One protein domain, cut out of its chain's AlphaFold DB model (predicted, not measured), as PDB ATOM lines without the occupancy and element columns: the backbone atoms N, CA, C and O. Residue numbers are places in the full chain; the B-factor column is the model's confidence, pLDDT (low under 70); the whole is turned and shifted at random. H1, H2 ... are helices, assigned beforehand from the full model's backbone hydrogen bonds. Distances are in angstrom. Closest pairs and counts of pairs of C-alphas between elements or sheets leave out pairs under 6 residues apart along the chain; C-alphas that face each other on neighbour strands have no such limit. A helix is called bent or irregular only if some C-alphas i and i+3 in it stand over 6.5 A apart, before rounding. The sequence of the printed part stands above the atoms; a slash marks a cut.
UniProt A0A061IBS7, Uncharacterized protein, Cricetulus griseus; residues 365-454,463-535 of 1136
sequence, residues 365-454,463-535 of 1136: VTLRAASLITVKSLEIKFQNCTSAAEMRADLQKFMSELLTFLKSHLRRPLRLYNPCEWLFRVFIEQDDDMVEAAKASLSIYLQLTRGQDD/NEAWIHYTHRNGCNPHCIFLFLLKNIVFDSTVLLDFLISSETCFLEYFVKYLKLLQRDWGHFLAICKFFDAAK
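What this domain is: This is residues 365 to 454 and 463 to 535 of the 1136 residues of an uncharacterized protein of Cricetulus griseus (UniProt A0A061IBS7). Look first for three long helices, H4, H1 and H2, that make an up-and-down bundle with their centres in a triangle. H6 and H8 pack on H4 on the side away from H1, H3 packs on H4 and H6, H5 and H9 lie farther out, and H7 sits at the far edge, meeting H8 at a corner. The printed part has 163 residues with nine named helices, H1 to H9 in order, and no named strand: its class is all helix. It is compact and rounded, with a radius of gyration of the C-alphas of 15.2 A and spans of 40 by 36 by 35 A.

Where its parts are: Find C-alpha 431 at (-16.526, 37.726, 29.821); from there H4, the longest helix, runs 32.9 A to C-alpha 453 at (-27.244, 48.553, 0.627). H1 holds residues 365 to 384, 28.9 A, and H2 residues 388 to 409, 31.5 A. The shorter helices are H3, residues 419 to 427; H5, 463 to 472; H6, 477 to 487; H7, 492 to 500; H8, 506 to 519, 19.8 A; and H9, 521 to 535, 21.4 A, ending at C-alpha 535 at (-25.209, 63.276, 29.762). H3 is irregular, but only just: C-alphas 420 and 423 are 7.0 A apart.

How they stand to each other: Begin at H4, a hub with H3; each touches five helices. H4 touches H1 at a shallow tilt of 27 degrees, the same way, with the C-alphas of Glu 379 and Ile 444 closest at 5.5 A. H1 and H2 form a helical hairpin at 2 degrees, closest at C-alphas 382 and 391, 6.5 A. H2 touches H4 with residues 388 to 392 alone, closest at C-alphas 388 and 451, 5.6 A. H3 and H4 are also a helical hairpin, closest at C-alphas 427 and 434, 5.1 A. H8 touches H4 at C-alphas 509 and 439, 5.2 A, and H6 touches H3 at C-alphas 480 and 420, 5.9 A. H5 and H3 touch only at their ends, with the C-alphas of Arg 472 and Pro 419 closest at 5.9 A. H9 and H6 only just touch, with 3 pairs of C-alphas within 8 A, closest at C-alphas 524 and 478, 6.1 A. H7 and H8 touch only at the corner, at C-alphas 499 and 507, 5.4 A. H1 and H9 are apart. Every O i to N i+4 pair is within hydrogen-bond range in H2 and H5 to H9; H1 has 15 of 16, H3 3 of 5 and H4 18 of 19.

The domain as a whole: The two C-alphas farthest apart, of Arg 412 and Asp 454, are 44.0 A apart. Residues 455 to 462 are not printed; C-alphas 454 and 463 are 14.6 A apart across this cut. Of the links printed whole, H2 to H3 is short and the others are tight. pLDDT is under 70 at residues 411 to 417, 451 to 454, 463 to 464 and 534 to 535.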
ATOM      1  N   VAL A 365     -26.831  32.392  36.241       83.56
ATOM      2  CA  VAL A 365     -26.288  31.412  35.278       83.56
ATOM      3  C   VAL A 365     -27.353  31.045  34.246       83.56
ATOM      4  O   VAL A 365     -27.124  31.139  33.041       83.56
ATOM      5  N   THR A 366     -28.552  30.696  34.718       83.31
ATOM      6  CA  THR A 366     -29.696  30.396  33.845       83.31
ATOM      7  C   THR A 366     -30.144  31.641  33.064       83.31
ATOM      8  O   THR A 366     -30.455  31.535  31.880       83.31
ATOM      9  N   LEU A 367     -30.115  32.829  33.685       86.81
ATOM     10  CA  LEU A 367     -30.467  34.102  33.038       86.81
ATOM     11  C   LEU A 367     -29.512  34.463  31.882       86.81
ATOM     12  O   LEU A 367     -29.971  34.796  30.789       86.81
ATOM     13  N   ARG A 368     -28.193  34.366  32.110       89.06
ATOM     14  CA  ARG A 368     -27.136  34.578  31.101       89.06
ATOM     15  C   ARG A 368     -27.295  33.611  29.938       89.06
ATOM     16  O   ARG A 368     -27.383  34.041  28.791       89.06
ATOM     17  N   ALA A 369     -27.411  32.318  30.240       89.44
ATOM     18  CA  ALA A 369     -27.516  31.282  29.224       89.44
ATOM     19  C   ALA A 369     -28.785  31.429  28.362       89.44
ATOM     20  O   ALA A 369     -28.676  31.406  27.141       89.44
ATOM     21  N   ALA A 370     -29.960  31.677  28.957       89.62
ATOM     22  CA  ALA A 370     -31.197  31.941  28.208       89.62
ATOM     23  C   ALA A 370     -31.083  33.180  27.295       89.62
ATOM     24  O   ALA A 370     -31.545  33.173  26.149       89.62
ATOM     25  N   SER A 371     -30.412  34.231  27.778       91.94
ATOM     26  CA  SER A 371     -30.175  35.454  27.004       91.94
ATOM     27  C   SER A 371     -29.255  35.205  25.807       91.94
ATOM     28  O   SER A 371     -29.594  35.589  24.689       91.94
ATOM     29  N   LEU A 372     -28.131  34.509  26.020       93.75
ATOM     30  CA  LEU A 372     -27.186  34.173  24.953       93.75
ATOM     31  C   LEU A 372     -27.815  33.227  23.921       93.75
ATOM     32  O   LEU A 372     -27.702  33.485  22.730       93.75
ATOM     33  N   ILE A 373     -28.543  32.194  24.359       93.94
ATOM     34  CA  ILE A 373     -29.266  31.262  23.476       93.94
ATOM     35  C   ILE A 373     -30.256  32.004  22.577       93.94
ATOM     36  O   ILE A 373     -30.323  31.709  21.386       93.94
ATOM     37  N   THR A 374     -30.994  32.984  23.112       93.12
ATOM     38  CA  THR A 374     -31.960  33.766  22.321       93.12
ATOM     39  C   THR A 374     -31.260  34.539  21.200       93.12
ATOM     40  O   THR A 374     -31.655  34.434  20.040       93.12
ATOM     41  N   VAL A 375     -30.191  35.276  21.524       93.94
ATOM     42  CA  VAL A 375     -29.455  36.084  20.533       93.94
ATOM     43  C   VAL A 375     -28.683  35.199  19.549       93.94
ATOM     44  O   VAL A 375     -28.665  35.495  18.357       93.94
ATOM     45  N   LYS A 376     -28.110  34.078  20.003       94.50
ATOM     46  CA  LYS A 376     -27.389  33.130  19.142       94.50
ATOM     47  C   LYS A 376     -28.322  32.406  18.170       94.50
ATOM     48  O   LYS A 376     -27.993  32.287  16.995       94.50
ATOM     49  N   SER A 377     -29.511  31.996  18.623       94.38
ATOM     50  CA  SER A 377     -30.533  31.405  17.742       94.38
ATOM     51  C   SER A 377     -30.974  32.397  16.661       94.38
ATOM     52  O   SER A 377     -31.142  32.018  15.505       94.38
ATOM     53  N   LEU A 378     -31.101  33.682  17.015       93.94
ATOM     54  CA  LEU A 378     -31.430  34.744  16.063       93.94
ATOM     55  C   LEU A 378     -30.296  35.003  15.052       93.94
ATOM     56  O   LEU A 378     -30.576  35.169  13.868       93.94
ATOM     57  N   GLU A 379     -29.030  34.981  15.487       94.06
ATOM     58  CA  GLU A 379     -27.866  35.050  14.590       94.06
ATOM     59  C   GLU A 379     -27.881  33.896  13.573       94.06
ATOM     60  O   GLU A 379     -27.773  34.143  12.372       94.06
ATOM     61  N   ILE A 380     -28.068  32.657  14.039       92.12
ATOM     62  CA  ILE A 380     -28.108  31.448  13.198       92.12
ATOM     63  C   ILE A 380     -29.262  31.519  12.189       92.12
ATOM     64  O   ILE A 380     -29.063  31.231  11.006       92.12
ATOM     65  N   LYS A 381     -30.454  31.965  12.615       92.19
ATOM     66  CA  LYS A 381     -31.580  32.169  11.695       92.19
ATOM     67  C   LYS A 381     -31.252  33.225  10.632       92.19
ATOM     68  O   LYS A 381     -31.511  33.009   9.452       92.19
ATOM     69  N   PHE A 382     -30.654  34.354  11.017       90.81
ATOM     70  CA  PHE A 382     -30.363  35.457  10.089       90.81
ATOM     71  C   PHE A 382     -29.217  35.148   9.121       90.81
ATOM     72  O   PHE A 382     -29.190  35.699   8.026       90.81
ATOM     73  N   GLN A 383     -28.297  34.245   9.470       88.75
ATOM     74  CA  GLN A 383     -27.296  33.732   8.528       88.75
ATOM     75  C   GLN A 383     -27.921  32.933   7.371       88.75
ATOM     76  O   GLN A 383     -27.325  32.875   6.300       88.75
ATOM     77  N   ASN A 384     -29.122  32.374   7.566       85.38
ATOM     78  CA  ASN A 384     -29.835  31.543   6.592       85.38
ATOM     79  C   ASN A 384     -31.104  32.216   6.015       85.38
ATOM     80  O   ASN A 384     -31.795  31.625   5.186       85.38
ATOM     81  N   CYS A 385     -31.432  33.444   6.436       83.69
ATOM     82  CA  CYS A 385     -32.622  34.174   5.991       83.69
ATOM     83  C   CYS A 385     -32.281  35.156   4.860       83.69
ATOM     84  O   CYS A 385     -31.387  35.987   4.992       83.69
ATOM     85  N   THR A 386     -33.042  35.112   3.766       76.44
ATOM     86  CA  THR A 386     -32.875  36.012   2.610       76.44
ATOM     87  C   THR A 386     -33.739  37.278   2.681       76.44
ATOM     88  O   THR A 386     -33.545  38.202   1.895       76.44
ATOM     89  N   SER A 387     -34.700  37.357   3.612       85.44
ATOM     90  CA  SER A 387     -35.684  38.446   3.688       85.44
ATOM     91  C   SER A 387     -35.345  39.470   4.774       85.44
ATOM     92  O   SER A 387     -35.584  39.253   5.963       85.44
ATOM     93  N   ALA A 388     -34.875  40.654   4.369       81.06
ATOM     94  CA  ALA A 388     -34.606  41.761   5.296       81.06
ATOM     95  C   ALA A 388     -35.855  42.228   6.076       81.06
ATOM     96  O   ALA A 388     -35.744  42.704   7.209       81.06
ATOM     97  N   ALA A 389     -37.055  42.071   5.505       83.75
ATOM     98  CA  ALA A 389     -38.312  42.389   6.183       83.75
ATOM     99  C   ALA A 389     -38.649  41.377   7.292       83.75
ATOM    100  O   ALA A 389     -39.071  41.782   8.376       83.75
ATOM    101  N   GLU A 390     -38.410  40.081   7.052       87.75
ATOM    102  CA  GLU A 390     -38.571  39.035   8.070       87.75
ATOM    103  C   GLU A 390     -37.573  39.237   9.214       87.75
ATOM    104  O   GLU A 390     -37.981  39.311  10.373       87.75
ATOM    105  N   MET A 391     -36.291  39.458   8.894       88.38
ATOM    106  CA  MET A 391     -35.257  39.726   9.900       88.38
ATOM    107  C   MET A 391     -35.604  40.938  10.785       88.38
ATOM    108  O   MET A 391     -35.433  40.895  12.003       88.38
ATOM    109  N   ARG A 392     -36.156  42.022  10.221       87.19
ATOM    110  CA  ARG A 392     -36.606  43.186  11.014       87.19
ATOM    111  C   ARG A 392     -37.808  42.863  11.916       87.19
ATOM    112  O   ARG A 392     -37.867  43.343  13.052       87.19
ATOM    113  N   ALA A 393     -38.763  42.061  11.448       89.00
ATOM    114  CA  ALA A 393     -39.908  41.649  12.260       89.00
ATOM    115  C   ALA A 393     -39.478  40.749  13.434       89.00
ATOM    116  O   ALA A 393     -39.869  40.992  14.581       89.00
ATOM    117  N   ASP A 394     -38.622  39.763  13.163       91.25
ATOM    118  CA  ASP A 394     -38.116  38.822  14.163       91.25
ATOM    119  C   ASP A 394     -37.186  39.492  15.179       91.25
ATOM    120  O   ASP A 394     -37.352  39.265  16.380       91.25
ATOM    121  N   LEU A 395     -36.275  40.379  14.749       91.25
ATOM    122  CA  LEU A 395     -35.405  41.124  15.669       91.25
ATOM    123  C   LEU A 395     -36.233  41.889  16.700       91.25
ATOM    124  O   LEU A 395     -36.012  41.753  17.902       91.25
ATOM    125  N   GLN A 396     -37.189  42.697  16.230       91.25
ATOM    126  CA  GLN A 396     -38.031  43.500  17.109       91.25
ATOM    127  C   GLN A 396     -38.800  42.608  18.089       91.25
ATOM    128  O   GLN A 396     -38.884  42.922  19.276       91.25
ATOM    129  N   LYS A 397     -39.344  41.491  17.604       91.44
ATOM    130  CA  LYS A 397     -40.126  40.560  18.410       91.44
ATOM    131  C   LYS A 397     -39.284  39.884  19.491       91.44
ATOM    132  O   LYS A 397     -39.540  40.115  20.673       91.44
ATOM    133  N   PHE A 398     -38.261  39.121  19.111       92.62
ATOM    134  CA  PHE A 398     -37.478  38.318  20.052       92.62
ATOM    135  C   PHE A 398     -36.655  39.180  21.013       92.62
ATOM    136  O   PHE A 398     -36.592  38.868  22.203       92.62
ATOM    137  N   MET A 399     -36.122  40.326  20.565       91.31
ATOM    138  CA  MET A 399     -35.468  41.263  21.485       91.31
ATOM    139  C   MET A 399     -36.464  41.949  22.424       91.31
ATOM    140  O   MET A 399     -36.118  42.198  23.576       91.31
ATOM    141  N   SER A 400     -37.709  42.216  22.006       89.00
ATOM    142  CA  SER A 400     -38.722  42.748  22.930       89.00
ATOM    143  C   SER A 400     -39.120  41.734  24.009       89.00
ATOM    144  O   SER A 400     -39.269  42.116  25.172       89.00
ATOM    145  N   GLU A 401     -39.221  40.448  23.659       89.56
ATOM    146  CA  GLU A 401     -39.483  39.352  24.598       89.56
ATOM    147  C   GLU A 401     -38.305  39.181  25.574       89.56
ATOM    148  O   GLU A 401     -38.510  39.216  26.791       89.56
ATOM    149  N   LEU A 402     -37.064  39.135  25.067       89.94
ATOM    150  CA  LEU A 402     -35.841  39.060  25.874       89.94
ATOM    151  C   LEU A 402     -35.684  40.262  26.818       89.94
ATOM    152  O   LEU A 402     -35.494  40.087  28.021       89.94
ATOM    153  N   LEU A 403     -35.807  41.494  26.316       88.31
ATOM    154  CA  LEU A 403     -35.687  42.702  27.139       88.31
ATOM    155  C   LEU A 403     -36.811  42.807  28.181       88.31
ATOM    156  O   LEU A 403     -36.604  43.404  29.238       88.31
ATOM    157  N   THR A 404     -37.989  42.231  27.921       86.50
ATOM    158  CA  THR A 404     -39.087  42.162  28.899       86.50
ATOM    159  C   THR A 404     -38.784  41.143  30.000       86.50
ATOM    160  O   THR A 404     -38.905  41.479  31.177       86.50
ATOM    161  N   PHE A 405     -38.300  39.953  29.634       86.31
ATOM    162  CA  PHE A 405     -37.828  38.922  30.564       86.31
ATOM    163  C   PHE A 405     -36.676  39.425  31.455       86.31
ATOM    164  O   PHE A 405     -36.715  39.304  32.681       86.31
ATOM    165  N   LEU A 406     -35.683  40.106  30.878       86.19
ATOM    166  CA  LEU A 406     -34.601  40.726  31.649       86.19
ATOM    167  C   LEU A 406     -35.126  41.788  32.628       86.19
ATOM    168  O   LEU A 406     -34.723  41.810  33.793       86.19
ATOM    169  N   LYS A 407     -36.080  42.630  32.208       80.75
ATOM    170  CA  LYS A 407     -36.711  43.637  33.081       80.75
ATOM    171  C   LYS A 407     -37.506  43.035  34.247       80.75
ATOM    172  O   LYS A 407     -37.602  43.705  35.276       80.75
ATOM    173  N   SER A 408     -38.057  41.822  34.130       78.94
ATOM    174  CA  SER A 408     -38.747  41.154  35.247       78.94
ATOM    175  C   SER A 408     -37.798  40.495  36.255       78.94
ATOM    176  O   SER A 408     -38.162  40.381  37.425       78.94
ATOM    177  N   HIS A 409     -36.585  40.103  35.849       77.06
ATOM    178  CA  HIS A 409     -35.627  39.415  36.731       77.06
ATOM    179  C   HIS A 409     -34.526  40.318  37.323       77.06
ATOM    180  O   HIS A 409     -34.005  40.011  38.399       77.06
ATOM    181  N   LEU A 410     -34.197  41.452  36.695       74.31
ATOM    182  CA  LEU A 410     -33.195  42.402  37.198       74.31
ATOM    183  C   LEU A 410     -33.770  43.325  38.297       74.31
ATOM    184  O   LEU A 410     -34.732  44.067  38.090       74.31
ATOM    185  N   ARG A 411     -33.169  43.307  39.500       61.09
ATOM    186  CA  ARG A 411     -33.601  44.137  40.651       61.09
ATOM    187  C   ARG A 411     -33.225  45.620  40.504       61.09
ATOM    188  O   ARG A 411     -32.385  45.989  39.696       61.09
ATOM    189  N   ARG A 412     -33.827  46.474  41.353       44.62
ATOM    190  CA  ARG A 412     -33.800  47.957  41.291       44.62
ATOM    191  C   ARG A 412     -32.467  48.651  40.905       44.62
ATOM    192  O   ARG A 412     -32.588  49.604  40.142       44.62
ATOM    193  N   PRO A 413     -31.254  48.248  41.346       43.41
ATOM    194  CA  PRO A 413     -30.017  48.907  40.893       43.41
ATOM    195  C   PRO A 413     -29.566  48.539  39.462       43.41
ATOM    196  O   PRO A 413     -28.676  49.195  38.937       43.41
ATOM    197  N   LEU A 414     -30.175  47.535  38.814       51.53
ATOM    198  CA  LEU A 414     -29.887  47.106  37.432       51.53
ATOM    199  C   LEU A 414     -31.052  47.391  36.462       51.53
ATOM    200  O   LEU A 414     -31.260  46.656  35.496       51.53
ATOM    201  N   ARG A 415     -31.857  48.438  36.705       56.19
ATOM    202  CA  ARG A 415     -32.887  48.837  35.733       56.19
ATOM    203  C   ARG A 415     -32.240  49.305  34.428       56.19
ATOM    204  O   ARG A 415     -31.389  50.185  34.430       56.19
ATOM    205  N   LEU A 416     -32.713  48.741  33.321       57.25
ATOM    206  CA  LEU A 416     -32.347  49.133  31.962       57.25
ATOM    207  C   LEU A 416     -32.886  50.530  31.636       57.25
ATOM    208  O   LEU A 416     -34.050  50.668  31.256       57.25
ATOM    209  N   TYR A 417     -32.036  51.548  31.781       62.97
ATOM    210  CA  TYR A 417     -32.307  52.906  31.300       62.97
ATOM    211  C   TYR A 417     -32.066  53.011  29.793       62.97
ATOM    212  O   TYR A 417     -32.836  53.659  29.089       62.97
ATOM    213  N   ASN A 418     -31.028  52.336  29.291       76.94
ATOM    214  CA  ASN A 418     -30.736  52.245  27.868       76.94
ATOM    215  C   ASN A 418     -30.930  50.804  27.354       76.94
ATOM    216  O   ASN A 418     -30.416  49.879  27.989       76.94
ATOM    217  N   PRO A 419     -31.620  50.565  26.219       83.06
ATOM    218  CA  PRO A 419     -31.862  49.203  25.748       83.06
ATOM    219  C   PRO A 419     -30.591  48.447  25.360       83.06
ATOM    220  O   PRO A 419     -30.607  47.229  25.447       83.06
ATOM    221  N   CYS A 420     -29.497  49.125  24.981       87.81
ATOM    222  CA  CYS A 420     -28.213  48.496  24.628       87.81
ATOM    223  C   CYS A 420     -27.320  48.170  25.847       87.81
ATOM    224  O   CYS A 420     -26.263  47.568  25.690       87.81
ATOM    225  N   GLU A 421     -27.720  48.552  27.065       85.69
ATOM    226  CA  GLU A 421     -26.938  48.326  28.294       85.69
ATOM    227  C   GLU A 421     -27.075  46.885  28.837       85.69
ATOM    228  O   GLU A 421     -26.314  46.461  29.707       85.69
ATOM    229  N   TRP A 422     -28.051  46.124  28.324       87.25
ATOM    230  CA  TRP A 422     -28.438  44.793  28.812       87.25
ATOM    231  C   TRP A 422     -27.287  43.795  28.839       87.25
ATOM    232  O   TRP A 422     -27.149  43.062  29.813       87.25
ATOM    233  N   LEU A 423     -26.444  43.822  27.810       88.56
ATOM    234  CA  LEU A 423     -25.341  42.895  27.627       88.56
ATOM    235  C   LEU A 423     -24.368  42.972  28.815       88.56
ATOM    236  O   LEU A 423     -24.161  41.987  29.517       88.56
ATOM    237  N   PHE A 424     -23.893  44.170  29.152       83.62
ATOM    238  CA  PHE A 424     -23.019  44.362  30.315       83.62
ATOM    239  C   PHE A 424     -23.754  44.082  31.626       83.62
ATOM    240  O   PHE A 424     -23.220  43.406  32.496       83.62
ATOM    241  N   ARG A 425     -25.014  44.513  31.778       82.88
ATOM    242  CA  ARG A 425     -25.778  44.270  33.019       82.88
ATOM    243  C   ARG A 425     -26.063  42.793  33.301       82.88
ATOM    244  O   ARG A 425     -26.264  42.447  34.462       82.88
ATOM    245  N   VAL A 426     -26.088  41.943  32.275       85.62
ATOM    246  CA  VAL A 426     -26.315  40.497  32.401       85.62
ATOM    247  C   VAL A 426     -24.997  39.727  32.535       85.62
ATOM    248  O   VAL A 426     -24.920  38.831  33.378       85.62
ATOM    249  N   PHE A 427     -23.963  40.084  31.766       87.88
ATOM    250  CA  PHE A 427     -22.744  39.278  31.610       87.88
ATOM    251  C   PHE A 427     -21.469  39.824  32.296       87.88
ATOM    252  O   PHE A 427     -20.438  39.183  32.170       87.88
ATOM    253  N   ILE A 428     -21.505  40.921  33.071       78.25
ATOM    254  CA  ILE A 428     -20.305  41.546  33.703       78.25
ATOM    255  C   ILE A 428     -19.414  40.632  34.577       78.25
ATOM    256  O   ILE A 428     -18.300  41.010  34.906       78.25
ATOM    257  N   GLU A 429     -19.893  39.460  34.997       80.44
ATOM    258  CA  GLU A 429     -19.104  38.486  35.777       80.44
ATOM    259  C   GLU A 429     -18.598  37.306  34.919       80.44
ATOM    260  O   GLU A 429     -18.164  36.297  35.472       80.44
ATOM    261  N   GLN A 430     -18.769  37.350  33.592       86.88
ATOM    262  CA  GLN A 430     -18.521  36.212  32.708       86.88
ATOM    263  C   GLN A 430     -18.221  36.669  31.268       86.88
ATOM    264  O   GLN A 430     -19.102  36.698  30.402       86.88
ATOM    265  N   ASP A 431     -16.959  37.015  31.027       88.88
ATOM    266  CA  ASP A 431     -16.526  37.726  29.821       88.88
ATOM    267  C   ASP A 431     -16.701  36.931  28.514       88.88
ATOM    268  O   ASP A 431     -17.098  37.514  27.507       88.88
ATOM    269  N   ASP A 432     -16.520  35.607  28.515       87.38
ATOM    270  CA  ASP A 432     -16.708  34.779  27.308       87.38
ATOM    271  C   ASP A 432     -18.131  34.893  26.735       87.38
ATOM    272  O   ASP A 432     -18.326  35.179  25.551       87.38
ATOM    273  N   ASP A 433     -19.143  34.718  27.596       90.62
ATOM    274  CA  ASP A 433     -20.555  34.820  27.208       90.62
ATOM    275  C   ASP A 433     -20.917  36.276  26.842       90.62
ATOM    276  O   ASP A 433     -21.765  36.499  25.974       90.62
ATOM    277  N   MET A 434     -20.259  37.271  27.460       92.00
ATOM    278  CA  MET A 434     -20.419  38.694  27.136       92.00
ATOM    279  C   MET A 434     -19.951  39.007  25.709       92.00
ATOM    280  O   MET A 434     -20.675  39.642  24.936       92.00
ATOM    281  N   VAL A 435     -18.736  38.580  25.361       92.06
ATOM    282  CA  VAL A 435     -18.124  38.851  24.057       92.06
ATOM    283  C   VAL A 435     -18.837  38.067  22.958       92.06
ATOM    284  O   VAL A 435     -19.103  38.624  21.894       92.06
ATOM    285  N   GLU A 436     -19.251  36.827  23.221       92.75
ATOM    286  CA  GLU A 436     -20.019  36.031  22.260       92.75
ATOM    287  C   GLU A 436     -21.418  36.634  22.003       92.75
ATOM    288  O   GLU A 436     -21.855  36.703  20.853       92.75
ATOM    289  N   ALA A 437     -22.087  37.192  23.024       93.38
ATOM    290  CA  ALA A 437     -23.317  37.973  22.835       93.38
ATOM    291  C   ALA A 437     -23.084  39.258  22.012       93.38
ATOM    292  O   ALA A 437     -23.937  39.652  21.207       93.38
ATOM    293  N   ALA A 438     -21.935  39.920  22.192       93.50
ATOM    294  CA  ALA A 438     -21.585  41.146  21.471       93.50
ATOM    295  C   ALA A 438     -21.262  40.852  19.998       93.50
ATOM    296  O   ALA A 438     -21.718  41.570  19.106       93.50
ATOM    297  N   LYS A 439     -20.553  39.749  19.742       93.50
ATOM    298  CA  LYS A 439     -20.283  39.182  18.417       93.50
ATOM    299  C   LYS A 439     -21.570  38.788  17.696       93.50
ATOM    300  O   LYS A 439     -21.772  39.250  16.579       93.50
ATOM    301  N   ALA A 440     -22.470  38.046  18.342       93.50
ATOM    302  CA  ALA A 440     -23.759  37.685  17.752       93.50
ATOM    303  C   ALA A 440     -24.604  38.930  17.407       93.50
ATOM    304  O   ALA A 440     -25.147  39.034  16.308       93.50
ATOM    305  N   SER A 441     -24.636  39.929  18.300       93.31
ATOM    306  CA  SER A 441     -25.312  41.215  18.052       93.31
ATOM    307  C   SER A 441     -24.707  41.980  16.863       93.31
ATOM    308  O   SER A 441     -25.439  42.555  16.057       93.31
ATOM    309  N   LEU A 442     -23.377  41.960  16.721       94.06
ATOM    310  CA  LEU A 442     -22.661  42.551  15.588       94.06
ATOM    311  C   LEU A 442     -22.961  41.811  14.273       94.06
ATOM    312  O   LEU A 442     -23.234  42.466  13.270       94.06
ATOM    313  N   SER A 443     -22.965  40.474  14.267       92.56
ATOM    314  CA  SER A 443     -23.350  39.665  13.100       92.56
ATOM    315  C   SER A 443     -24.778  39.972  12.640       92.56
ATOM    316  O   SER A 443     -25.000  40.222  11.456       92.56
ATOM    317  N   ILE A 444     -25.733  40.018  13.578       91.44
ATOM    318  CA  ILE A 444     -27.136  40.383  13.323       91.44
ATOM    319  C   ILE A 444     -27.226  41.768  12.665       91.44
ATOM    320  O   ILE A 444     -27.898  41.923  11.646       91.44
ATOM    321  N   TYR A 445     -26.514  42.764  13.203       90.50
ATOM    322  CA  TYR A 445     -26.474  44.114  12.635       90.50
ATOM    323  C   TYR A 445     -25.893  44.133  11.210       90.50
ATOM    324  O   TYR A 445     -26.434  44.803  10.327       90.50
ATOM    325  N   LEU A 446     -24.812  43.386  10.961       89.81
ATOM    326  CA  LEU A 446     -24.161  43.327   9.650       89.81
ATOM    327  C   LEU A 446     -25.058  42.684   8.581       89.81
ATOM    328  O   LEU A 446     -25.181  43.254   7.497       89.81
ATOM    329  N   GLN A 447     -25.731  41.567   8.881       87.81
ATOM    330  CA  GLN A 447     -26.664  40.929   7.935       87.81
ATOM    331  C   GLN A 447     -27.878  41.819   7.639       87.81
ATOM    332  O   GLN A 447     -28.260  41.989   6.482       87.81
ATOM    333  N   LEU A 448     -28.428  42.475   8.665       85.31
ATOM    334  CA  LEU A 448     -29.514  43.445   8.506       85.31
ATOM    335  C   LEU A 448     -29.134  44.665   7.655       85.31
ATOM    336  O   LEU A 448     -30.005  45.235   7.002       85.31
ATOM    337  N   THR A 449     -27.863  45.077   7.678       79.44
ATOM    338  CA  THR A 449     -27.378  46.225   6.894       79.44
ATOM    339  C   THR A 449     -27.057  45.834   5.448       79.44
ATOM    340  O   THR A 449     -27.336  46.608   4.541       79.44
ATOM    341  N   ARG A 450     -26.543  44.616   5.206       76.38
ATOM    342  CA  ARG A 450     -26.303  44.095   3.844       76.38
ATOM    343  C   ARG A 450     -27.566  44.132   2.983       76.38
ATOM    344  O   ARG A 450     -27.532  44.680   1.893       76.38
ATOM    345  N   GLY A 451     -28.699  43.663   3.512       58.53
ATOM    346  CA  GLY A 451     -29.996  43.701   2.816       58.53
ATOM    347  C   GLY A 451     -30.634  45.094   2.665       58.53
ATOM    348  O   GLY A 451     -31.827  45.177   2.382       58.53
ATOM    349  N   GLN A 452     -29.890  46.176   2.921       61.12
ATOM    350  CA  GLN A 452     -30.324  47.568   2.755       61.12
ATOM    351  C   GLN A 452     -29.451  48.338   1.746       61.12
ATOM    352  O   GLN A 452     -29.963  49.243   1.083       61.12
ATOM    353  N   ASP A 453     -28.178  47.952   1.591       52.66
ATOM    354  CA  ASP A 453     -27.244  48.553   0.627       52.66
ATOM    355  C   ASP A 453     -27.742  48.378  -0.839       52.66
ATOM    356  O   ASP A 453     -27.510  49.251  -1.672       52.66
ATOM    357  N   ASP A 454     -28.548  47.342  -1.129       47.88
ATOM    358  CA  ASP A 454     -29.155  47.077  -2.451       47.88
ATOM    359  C   ASP A 454     -30.331  48.004  -2.847       47.88
ATOM    360  O   ASP A 454     -30.834  47.901  -3.968       47.88
ATOM    361  N   ASN A 463     -31.119  56.895   7.822       64.75
ATOM    362  CA  ASN A 463     -29.983  56.549   8.674       64.75
ATOM    363  C   ASN A 463     -30.238  56.844  10.163       64.75
ATOM    364  O   ASN A 463     -29.939  56.014  11.024       64.75
ATOM    365  N   GLU A 464     -30.839  57.990  10.492       69.19
ATOM    366  CA  GLU A 464     -31.192  58.319  11.879       69.19
ATOM    367  C   GLU A 464     -32.307  57.404  12.419       69.19
ATOM    368  O   GLU A 464     -32.223  56.906  13.548       69.19
ATOM    369  N   ALA A 465     -33.299  57.073  11.583       77.50
ATOM    370  CA  ALA A 465     -34.312  56.070  11.910       77.50
ATOM    371  C   ALA A 465     -33.704  54.667  12.125       77.50
ATOM    372  O   ALA A 465     -34.129  53.952  13.037       77.50
ATOM    373  N   TRP A 466     -32.680  54.288  11.352       79.06
ATOM    374  CA  TRP A 466     -31.958  53.018  11.495       79.06
ATOM    375  C   TRP A 466     -31.141  52.931  12.791       79.06
ATOM    376  O   TRP A 466     -31.211  51.921  13.508       79.06
ATOM    377  N   ILE A 467     -30.432  54.007  13.158       77.81
ATOM    378  CA  ILE A 467     -29.778  54.123  14.472       77.81
ATOM    379  C   ILE A 467     -30.821  53.937  15.577       77.81
ATOM    380  O   ILE A 467     -30.639  53.096  16.457       77.81
ATOM    381  N   HIS A 468     -31.936  54.670  15.520       81.06
ATOM    382  CA  HIS A 468     -32.967  54.605  16.553       81.06
ATOM    383  C   HIS A 468     -33.622  53.215  16.648       81.06
ATOM    384  O   HIS A 468     -33.840  52.714  17.752       81.06
ATOM    385  N   TYR A 469     -33.890  52.551  15.521       86.31
ATOM    386  CA  TYR A 469     -34.447  51.195  15.479       86.31
ATOM    387  C   TYR A 469     -33.498  50.157  16.104       86.31
ATOM    388  O   TYR A 469     -33.888  49.428  17.020       86.31
ATOM    389  N   THR A 470     -32.231  50.126  15.677       87.44
ATOM    390  CA  THR A 470     -31.231  49.181  16.213       87.44
ATOM    391  C   THR A 470     -30.903  49.458  17.683       87.44
ATOM    392  O   THR A 470     -30.719  48.523  18.466       87.44
ATOM    393  N   HIS A 471     -30.909  50.732  18.088       87.50
ATOM    394  CA  HIS A 471     -30.745  51.148  19.476       87.50
ATOM    395  C   HIS A 471     -31.922  50.712  20.356       87.50
ATOM    396  O   HIS A 471     -31.708  50.150  21.429       87.50
ATOM    397  N   ARG A 472     -33.165  50.916  19.893       87.00
ATOM    398  CA  ARG A 472     -34.400  50.540  20.602       87.00
ATOM    399  C   ARG A 472     -34.487  49.037  20.872       87.00
ATOM    400  O   ARG A 472     -34.965  48.650  21.937       87.00
ATOM    401  N   ASN A 473     -34.002  48.220  19.939       87.38
ATOM    402  CA  ASN A 473     -33.967  46.760  20.061       87.38
ATOM    403  C   ASN A 473     -32.745  46.235  20.843       87.38
ATOM    404  O   ASN A 473     -32.648  45.036  21.065       87.38
ATOM    405  N   GLY A 474     -31.827  47.100  21.294       86.69
ATOM    406  CA  GLY A 474     -30.690  46.701  22.133       86.69
ATOM    407  C   GLY A 474     -29.518  46.041  21.396       86.69
ATOM    408  O   GLY A 474     -28.651  45.466  22.053       86.69
ATOM    409  N   CYS A 475     -29.473  46.130  20.060       88.31
ATOM    410  CA  CYS A 475     -28.489  45.447  19.204       88.31
ATOM    411  C   CYS A 475     -27.564  46.401  18.426       88.31
ATOM    412  O   CYS A 475     -26.870  45.964  17.514       88.31
ATOM    413  N   ASN A 476     -27.545  47.702  18.735       91.25
ATOM    414  CA  ASN A 476     -26.652  48.633  18.043       91.25
ATOM    415  C   ASN A 476     -25.179  48.402  18.467       91.25
ATOM    416  O   ASN A 476     -24.854  48.612  19.643       91.25
ATOM    417  N   PRO A 477     -24.270  48.020  17.547       92.38
ATOM    418  CA  PRO A 477     -22.911  47.610  17.900       92.38
ATOM    419  C   PRO A 477     -22.049  48.770  18.410       92.38
ATOM    420  O   PRO A 477     -21.226  48.565  19.299       92.38
ATOM    421  N   HIS A 478     -22.257  50.000  17.926       92.50
ATOM    422  CA  HIS A 478     -21.543  51.169  18.446       92.50
ATOM    423  C   HIS A 478     -21.971  51.494  19.879       92.50
ATOM    424  O   HIS A 478     -21.124  51.802  20.712       92.50
ATOM    425  N   CYS A 479     -23.265  51.378  20.201       91.62
ATOM    426  CA  CYS A 479     -23.729  51.525  21.581       91.62
ATOM    427  C   CYS A 479     -23.152  50.433  22.492       91.62
ATOM    428  O   CYS A 479     -22.667  50.756  23.573       91.62
ATOM    429  N   ILE A 480     -23.158  49.168  22.055       92.19
ATOM    430  CA  ILE A 480     -22.573  48.045  22.809       92.19
ATOM    431  C   ILE A 480     -21.077  48.288  23.057       92.19
ATOM    432  O   ILE A 480     -20.630  48.215  24.198       92.19
ATOM    433  N   PHE A 481     -20.304  48.667  22.036       93.56
ATOM    434  CA  PHE A 481     -18.878  48.959  22.196       93.56
ATOM    435  C   PHE A 481     -18.607  50.180  23.095       93.56
ATOM    436  O   PHE A 481     -17.726  50.139  23.949       93.56
ATOM    437  N   LEU A 482     -19.393  51.255  22.982       92.06
ATOM    438  CA  LEU A 482     -19.274  52.411  23.880       92.06
ATOM    439  C   LEU A 482     -19.647  52.064  25.331       92.06
ATOM    440  O   LEU A 482     -19.050  52.612  26.259       92.06
ATOM    441  N   PHE A 483     -20.585  51.135  25.553       90.69
ATOM    442  CA  PHE A 483     -20.859  50.599  26.885       90.69
ATOM    443  C   PHE A 483     -19.737  49.680  27.392       90.69
ATOM    444  O   PHE A 483     -19.422  49.784  28.576       90.69
ATOM    445  N   LEU A 484     -19.080  48.870  26.549       91.25
ATOM    446  CA  LEU A 484     -17.864  48.127  26.930       91.25
ATOM    447  C   LEU A 484     -16.815  49.099  27.472       91.25
ATOM    448  O   LEU A 484     -16.435  49.006  28.638       91.25
ATOM    449  N   LEU A 485     -16.435  50.091  26.657       91.81
ATOM    450  CA  LEU A 485     -15.440  51.096  27.030       91.81
ATOM    451  C   LEU A 485     -15.825  51.858  28.302       91.81
ATOM    452  O   LEU A 485     -14.978  52.111  29.152       91.81
ATOM    453  N   LYS A 486     -17.108  52.194  28.477       89.69
ATOM    454  CA  LYS A 486     -17.585  52.876  29.685       89.69
ATOM    455  C   LYS A 486     -17.498  52.000  30.941       89.69
ATOM    456  O   LYS A 486     -17.200  52.542  32.003       89.69
ATOM    457  N   ASN A 487     -17.760  50.693  30.846       87.25
ATOM    458  CA  ASN A 487     -17.680  49.777  31.991       87.25
ATOM    459  C   ASN A 487     -16.226  49.500  32.408       87.25
ATOM    460  O   ASN A 487     -15.952  49.476  33.603       87.25
ATOM    461  N   ILE A 488     -15.291  49.412  31.455       89.88
ATOM    462  CA  ILE A 488     -13.842  49.327  31.733       89.88
ATOM    463  C   ILE A 488     -13.191  50.704  31.986       89.88
ATOM    464  O   ILE A 488     -11.974  50.826  32.006       89.88
ATOM    465  N   VAL A 489     -13.987  51.768  32.149       89.88
ATOM    466  CA  VAL A 489     -13.523  53.145  32.432       89.88
ATOM    467  C   VAL A 489     -12.530  53.703  31.386       89.88
ATOM    468  O   VAL A 489     -11.746  54.603  31.672       89.88
ATOM    469  N   PHE A 490     -12.627  53.238  30.136       92.06
ATOM    470  CA  PHE A 490     -11.716  53.529  29.018       92.06
ATOM    471  C   PHE A 490     -10.273  53.040  29.234       92.06
ATOM    472  O   PHE A 490      -9.359  53.537  28.575       92.06
ATOM    473  N   ASP A 491     -10.065  52.058  30.113       92.00
ATOM    474  CA  ASP A 491      -8.764  51.434  30.328       92.00
ATOM    475  C   ASP A 491      -8.368  50.549  29.133       92.00
ATOM    476  O   ASP A 491      -9.028  49.562  28.799       92.00
ATOM    477  N   SER A 492      -7.279  50.930  28.468       93.25
ATOM    478  CA  SER A 492      -6.709  50.214  27.326       93.25
ATOM    479  C   SER A 492      -6.015  48.906  27.723       93.25
ATOM    480  O   SER A 492      -5.884  48.019  26.880       93.25
ATOM    481  N   THR A 493      -5.623  48.732  28.990       92.88
ATOM    482  CA  THR A 493      -4.991  47.493  29.477       92.88
ATOM    483  C   THR A 493      -5.991  46.342  29.571       92.88
ATOM    484  O   THR A 493      -5.695  45.246  29.111       92.88
ATOM    485  N   VAL A 494      -7.226  46.606  30.005       92.06
ATOM    486  CA  VAL A 494      -8.297  45.592  30.058       92.06
ATOM    487  C   VAL A 494      -8.672  45.093  28.653       92.06
ATOM    488  O   VAL A 494      -8.917  43.906  28.451       92.06
ATOM    489  N   LEU A 495      -8.658  45.972  27.641       92.38
ATOM    490  CA  LEU A 495      -8.834  45.559  26.239       92.38
ATOM    491  C   LEU A 495      -7.672  44.700  25.729       92.38
ATOM    492  O   LEU A 495      -7.880  43.822  24.892       92.38
ATOM    493  N   LEU A 496      -6.456  44.973  26.199       92.69
ATOM    494  CA  LEU A 496      -5.270  44.205  25.843       92.69
ATOM    495  C   LEU A 496      -5.311  42.804  26.467       92.69
ATOM    496  O   LEU A 496      -5.008  41.838  25.771       92.69
ATOM    497  N   ASP A 497      -5.760  42.683  27.716       91.69
ATOM    498  CA  ASP A 497      -5.963  41.393  28.384       91.69
ATOM    499  C   ASP A 497      -7.019  40.546  27.649       91.69
ATOM    500  O   ASP A 497      -6.775  39.372  27.363       91.69
ATOM    501  N   PHE A 498      -8.138  41.148  27.221       90.62
ATOM    502  CA  PHE A 498      -9.119  40.466  26.363       90.62
ATOM    503  C   PHE A 498      -8.545  40.042  25.004       90.62
ATOM    504  O   PHE A 498      -8.911  38.989  24.490       90.62
ATOM    505  N   LEU A 499      -7.645  40.831  24.408       91.00
ATOM    506  CA  LEU A 499      -6.975  40.457  23.159       91.00
ATOM    507  C   LEU A 499      -5.943  39.340  23.342       91.00
ATOM    508  O   LEU A 499      -5.723  38.580  22.402       91.00
ATOM    509  N   ILE A 500      -5.286  39.252  24.497       87.69
ATOM    510  CA  ILE A 500      -4.257  38.244  24.781       87.69
ATOM    511  C   ILE A 500      -4.878  36.916  25.244       87.69
ATOM    512  O   ILE A 500      -4.297  35.861  24.990       87.69
ATOM    513  N   SER A 501      -6.051  36.950  25.886       86.12
ATOM    514  CA  SER A 501      -6.759  35.749  26.339       86.12
ATOM    515  C   SER A 501      -7.176  34.837  25.180       86.12
ATOM    516  O   SER A 501      -7.851  35.262  24.243       86.12
ATOM    517  N   SER A 502      -6.831  33.552  25.292       75.25
ATOM    518  CA  SER A 502      -7.291  32.482  24.399       75.25
ATOM    519  C   SER A 502      -8.683  31.939  24.744       75.25
ATOM    520  O   SER A 502      -9.199  31.102  24.010       75.25
ATOM    521  N   GLU A 503      -9.268  32.356  25.870       75.38
ATOM    522  CA  GLU A 503     -10.580  31.885  26.342       75.38
ATOM    523  C   GLU A 503     -11.723  32.656  25.652       75.38
ATOM    524  O   GLU A 503     -12.722  32.063  25.230       75.38
ATOM    525  N   THR A 504     -11.517  33.961  25.423       82.75
ATOM    526  CA  THR A 504     -12.512  34.847  24.803       82.75
ATOM    527  C   THR A 504     -12.399  34.882  23.272       82.75
ATOM    528  O   THR A 504     -11.310  34.866  22.701       82.75
ATOM    529  N   CYS A 505     -13.520  35.082  22.571       87.06
ATOM    530  CA  CYS A 505     -13.523  35.370  21.129       87.06
ATOM    531  C   CYS A 505     -13.269  36.863  20.796       87.06
ATOM    532  O   CYS A 505     -13.655  37.346  19.724       87.06
ATOM    533  N   PHE A 506     -12.634  37.624  21.702       92.31
ATOM    534  CA  PHE A 506     -12.574  39.088  21.615       92.31
ATOM    535  C   PHE A 506     -11.785  39.605  20.416       92.31
ATOM    536  O   PHE A 506     -12.215  40.579  19.801       92.31
ATOM    537  N   LEU A 507     -10.697  38.939  20.014       90.94
ATOM    538  CA  LEU A 507      -9.962  39.297  18.797       90.94
ATOM    539  C   LEU A 507     -10.870  39.291  17.555       90.94
ATOM    540  O   LEU A 507     -10.862  40.244  16.774       90.94
ATOM    541  N   GLU A 508     -11.679  38.244  17.384       90.62
ATOM    542  CA  GLU A 508     -12.579  38.099  16.236       90.62
ATOM    543  C   GLU A 508     -13.677  39.174  16.254       90.62
ATOM    544  O   GLU A 508     -13.922  39.841  15.242       90.62
ATOM    545  N   TYR A 509     -14.295  39.390  17.422       94.25
ATOM    546  CA  TYR A 509     -15.265  40.464  17.640       94.25
ATOM    547  C   TYR A 509     -14.665  41.839  17.325       94.25
ATOM    548  O   TYR A 509     -15.251  42.616  16.568       94.25
ATOM    549  N   PHE A 510     -13.486  42.140  17.869       94.75
ATOM    550  CA  PHE A 510     -12.860  43.451  17.771       94.75
ATOM    551  C   PHE A 510     -12.386  43.751  16.347       94.75
ATOM    552  O   PHE A 510     -12.626  44.849  15.851       94.75
ATOM    553  N   VAL A 511     -11.820  42.774  15.630       92.69
ATOM    554  CA  VAL A 511     -11.471  42.923  14.205       92.69
ATOM    555  C   VAL A 511     -12.720  43.173  13.350       92.69
ATOM    556  O   VAL A 511     -12.712  44.089  12.520       92.69
ATOM    557  N   LYS A 512     -13.815  42.429  13.568       93.06
ATOM    558  CA  LYS A 512     -15.100  42.672  12.884       93.06
ATOM    559  C   LYS A 512     -15.665  44.059  13.218       93.06
ATOM    560  O   LYS A 512     -16.104  44.772  12.315       93.06
ATOM    561  N   TYR A 513     -15.600  44.477  14.482       95.25
ATOM    562  CA  TYR A 513     -16.069  45.791  14.922       95.25
ATOM    563  C   TYR A 513     -15.230  46.937  14.342       95.25
ATOM    564  O   TYR A 513     -15.795  47.923  13.879       95.25
ATOM    565  N   LEU A 514     -13.899  46.817  14.290       93.81
ATOM    566  CA  LEU A 514     -13.028  47.835  13.692       93.81
ATOM    567  C   LEU A 514     -13.275  47.991  12.184       93.81
ATOM    568  O   LEU A 514     -13.288  49.120  11.693       93.81
ATOM    569  N   LYS A 515     -13.537  46.893  11.457       92.88
ATOM    570  CA  LYS A 515     -13.978  46.955  10.050       92.88
ATOM    571  C   LYS A 515     -15.306  47.717   9.915       92.88
ATOM    572  O   LYS A 515     -15.404  48.615   9.078       92.88
ATOM    573  N   LEU A 516     -16.294  47.436  10.775       91.44
ATOM    574  CA  LEU A 516     -17.549  48.199  10.804       91.44
ATOM    575  C   LEU A 516     -17.310  49.679  11.134       91.44
ATOM    576  O   LEU A 516     -17.808  50.536  10.418       91.44
ATOM    577  N   LEU A 517     -16.512  49.995  12.154       91.06
ATOM    578  CA  LEU A 517     -16.194  51.366  12.569       91.06
ATOM    579  C   LEU A 517     -15.519  52.178  11.449       91.06
ATOM    580  O   LEU A 517     -15.739  53.382  11.333       91.06
ATOM    581  N   GLN A 518     -14.719  51.531  10.598       88.88
ATOM    582  CA  GLN A 518     -14.160  52.178   9.413       88.88
ATOM    583  C   GLN A 518     -15.216  52.464   8.344       88.88
ATOM    584  O   GLN A 518     -15.192  53.566   7.789       88.88
ATOM    585  N   ARG A 519     -16.117  51.516   8.053       86.06
ATOM    586  CA  ARG A 519     -17.210  51.698   7.081       86.06
ATOM    587  C   ARG A 519     -18.206  52.755   7.568       86.06
ATOM    588  O   ARG A 519     -18.525  53.685   6.837       86.06
ATOM    589  N   ASP A 520     -18.604  52.657   8.830       85.56
ATOM    590  CA  ASP A 520     -19.696  53.404   9.447       85.56
ATOM    591  C   ASP A 520     -19.225  54.431  10.496       85.56
ATOM    592  O   ASP A 520     -19.639  54.483  11.657       85.56
ATOM    593  N   TRP A 521     -18.301  55.291  10.070       85.38
ATOM    594  CA  TRP A 521     -17.787  56.368  10.921       85.38
ATOM    595  C   TRP A 521     -18.850  57.448  11.213       85.38
ATOM    596  O   TRP A 521     -18.782  58.138  12.232       85.38
ATOM    597  N   GLY A 522     -19.837  57.596  10.321       82.38
ATOM    598  CA  GLY A 522     -20.910  58.583  10.432       82.38
ATOM    599  C   GLY A 522     -21.870  58.281  11.582       82.38
ATOM    600  O   GLY A 522     -22.078  59.148  12.437       82.38
ATOM    601  N   HIS A 523     -22.405  57.057  11.657       84.19
ATOM    602  CA  HIS A 523     -23.307  56.688  12.750       84.19
ATOM    603  C   HIS A 523     -22.575  56.630  14.095       84.19
ATOM    604  O   HIS A 523     -23.134  57.070  15.101       84.19
ATOM    605  N   PHE A 524     -21.306  56.207  14.127       88.81
ATOM    606  CA  PHE A 524     -20.480  56.282  15.337       88.81
ATOM    607  C   PHE A 524     -20.400  57.712  15.909       88.81
ATOM    608  O   PHE A 524     -20.687  57.922  17.089       88.81
ATOM    609  N   LEU A 525     -20.089  58.714  15.075       86.00
ATOM    610  CA  LEU A 525     -20.038  60.119  15.503       86.00
ATOM    611  C   LEU A 525     -21.402  60.647  15.980       86.00
ATOM    612  O   LEU A 525     -21.456  61.392  16.961       86.00
ATOM    613  N   ALA A 526     -22.496  60.267  15.313       84.06
ATOM    614  CA  ALA A 526     -23.850  60.635  15.729       84.06
ATOM    615  C   ALA A 526     -24.199  60.051  17.112       84.06
ATOM    616  O   ALA A 526     -24.707  60.764  17.978       84.06
ATOM    617  N   ILE A 527     -23.845  58.787  17.356       86.12
ATOM    618  CA  ILE A 527     -24.069  58.110  18.639       86.12
ATOM    619  C   ILE A 527     -23.213  58.733  19.751       86.12
ATOM    620  O   ILE A 527     -23.733  58.969  20.841       86.12
ATOM    621  N   CYS A 528     -21.945  59.085  19.501       86.81
ATOM    622  CA  CYS A 528     -21.143  59.818  20.488       86.81
ATOM    623  C   CYS A 528     -21.806  61.147  20.890       86.81
ATOM    624  O   CYS A 528     -21.963  61.407  22.082       86.81
ATOM    625  N   LYS A 529     -22.275  61.942  19.913       83.62
ATOM    626  CA  LYS A 529     -23.003  63.198  20.171       83.62
ATOM    627  C   LYS A 529     -24.292  62.974  20.967       83.62
ATOM    628  O   LYS A 529     -24.566  63.734  21.890       83.62
ATOM    629  N   PHE A 530     -25.059  61.929  20.651       81.12
ATOM    630  CA  PHE A 530     -26.275  61.566  21.387       81.12
ATOM    631  C   PHE A 530     -25.984  61.240  22.862       81.12
ATOM    632  O   PHE A 530     -26.681  61.727  23.751       81.12
ATOM    633  N   PHE A 531     -24.930  60.469  23.141       79.81
ATOM    634  CA  PHE A 531     -24.528  60.145  24.514       79.81
ATOM    635  C   PHE A 531     -24.017  61.369  25.289       79.81
ATOM    636  O   PHE A 531     -24.367  61.528  26.459       79.81
ATOM    637  N   ASP A 532     -23.223  62.239  24.656       80.75
ATOM    638  CA  ASP A 532     -22.745  63.479  25.280       80.75
ATOM    639  C   ASP A 532     -23.922  64.437  25.582       80.75
ATOM    640  O   ASP A 532     -24.018  64.976  26.687       80.75
ATOM    641  N   ALA A 533     -24.896  64.563  24.670       76.06
ATOM    642  CA  ALA A 533     -26.117  65.348  24.881       76.06
ATOM    643  C   ALA A 533     -27.022  64.777  25.993       76.06
ATOM    644  O   ALA A 533     -27.505  65.524  26.848       76.06
ATOM    645  N   ALA A 534     -27.213  63.455  26.040       68.62
ATOM    646  CA  ALA A 534     -27.973  62.795  27.103       68.62
ATOM    647  C   ALA A 534     -27.309  62.966  28.484       68.62
ATOM    648  O   ALA A 534     -27.996  63.095  29.499       68.62
ATOM    649  N   LYS A 535     -25.971  63.017  28.534       64.38
ATOM    650  CA  LYS A 535     -25.209  63.276  29.762       64.38
ATOM    651  C   LYS A 535     -25.388  64.715  30.258       64.38
ATOM    652  O   LYS A 535     -25.618  64.901  31.452       64.38
TER     653      LYS A 535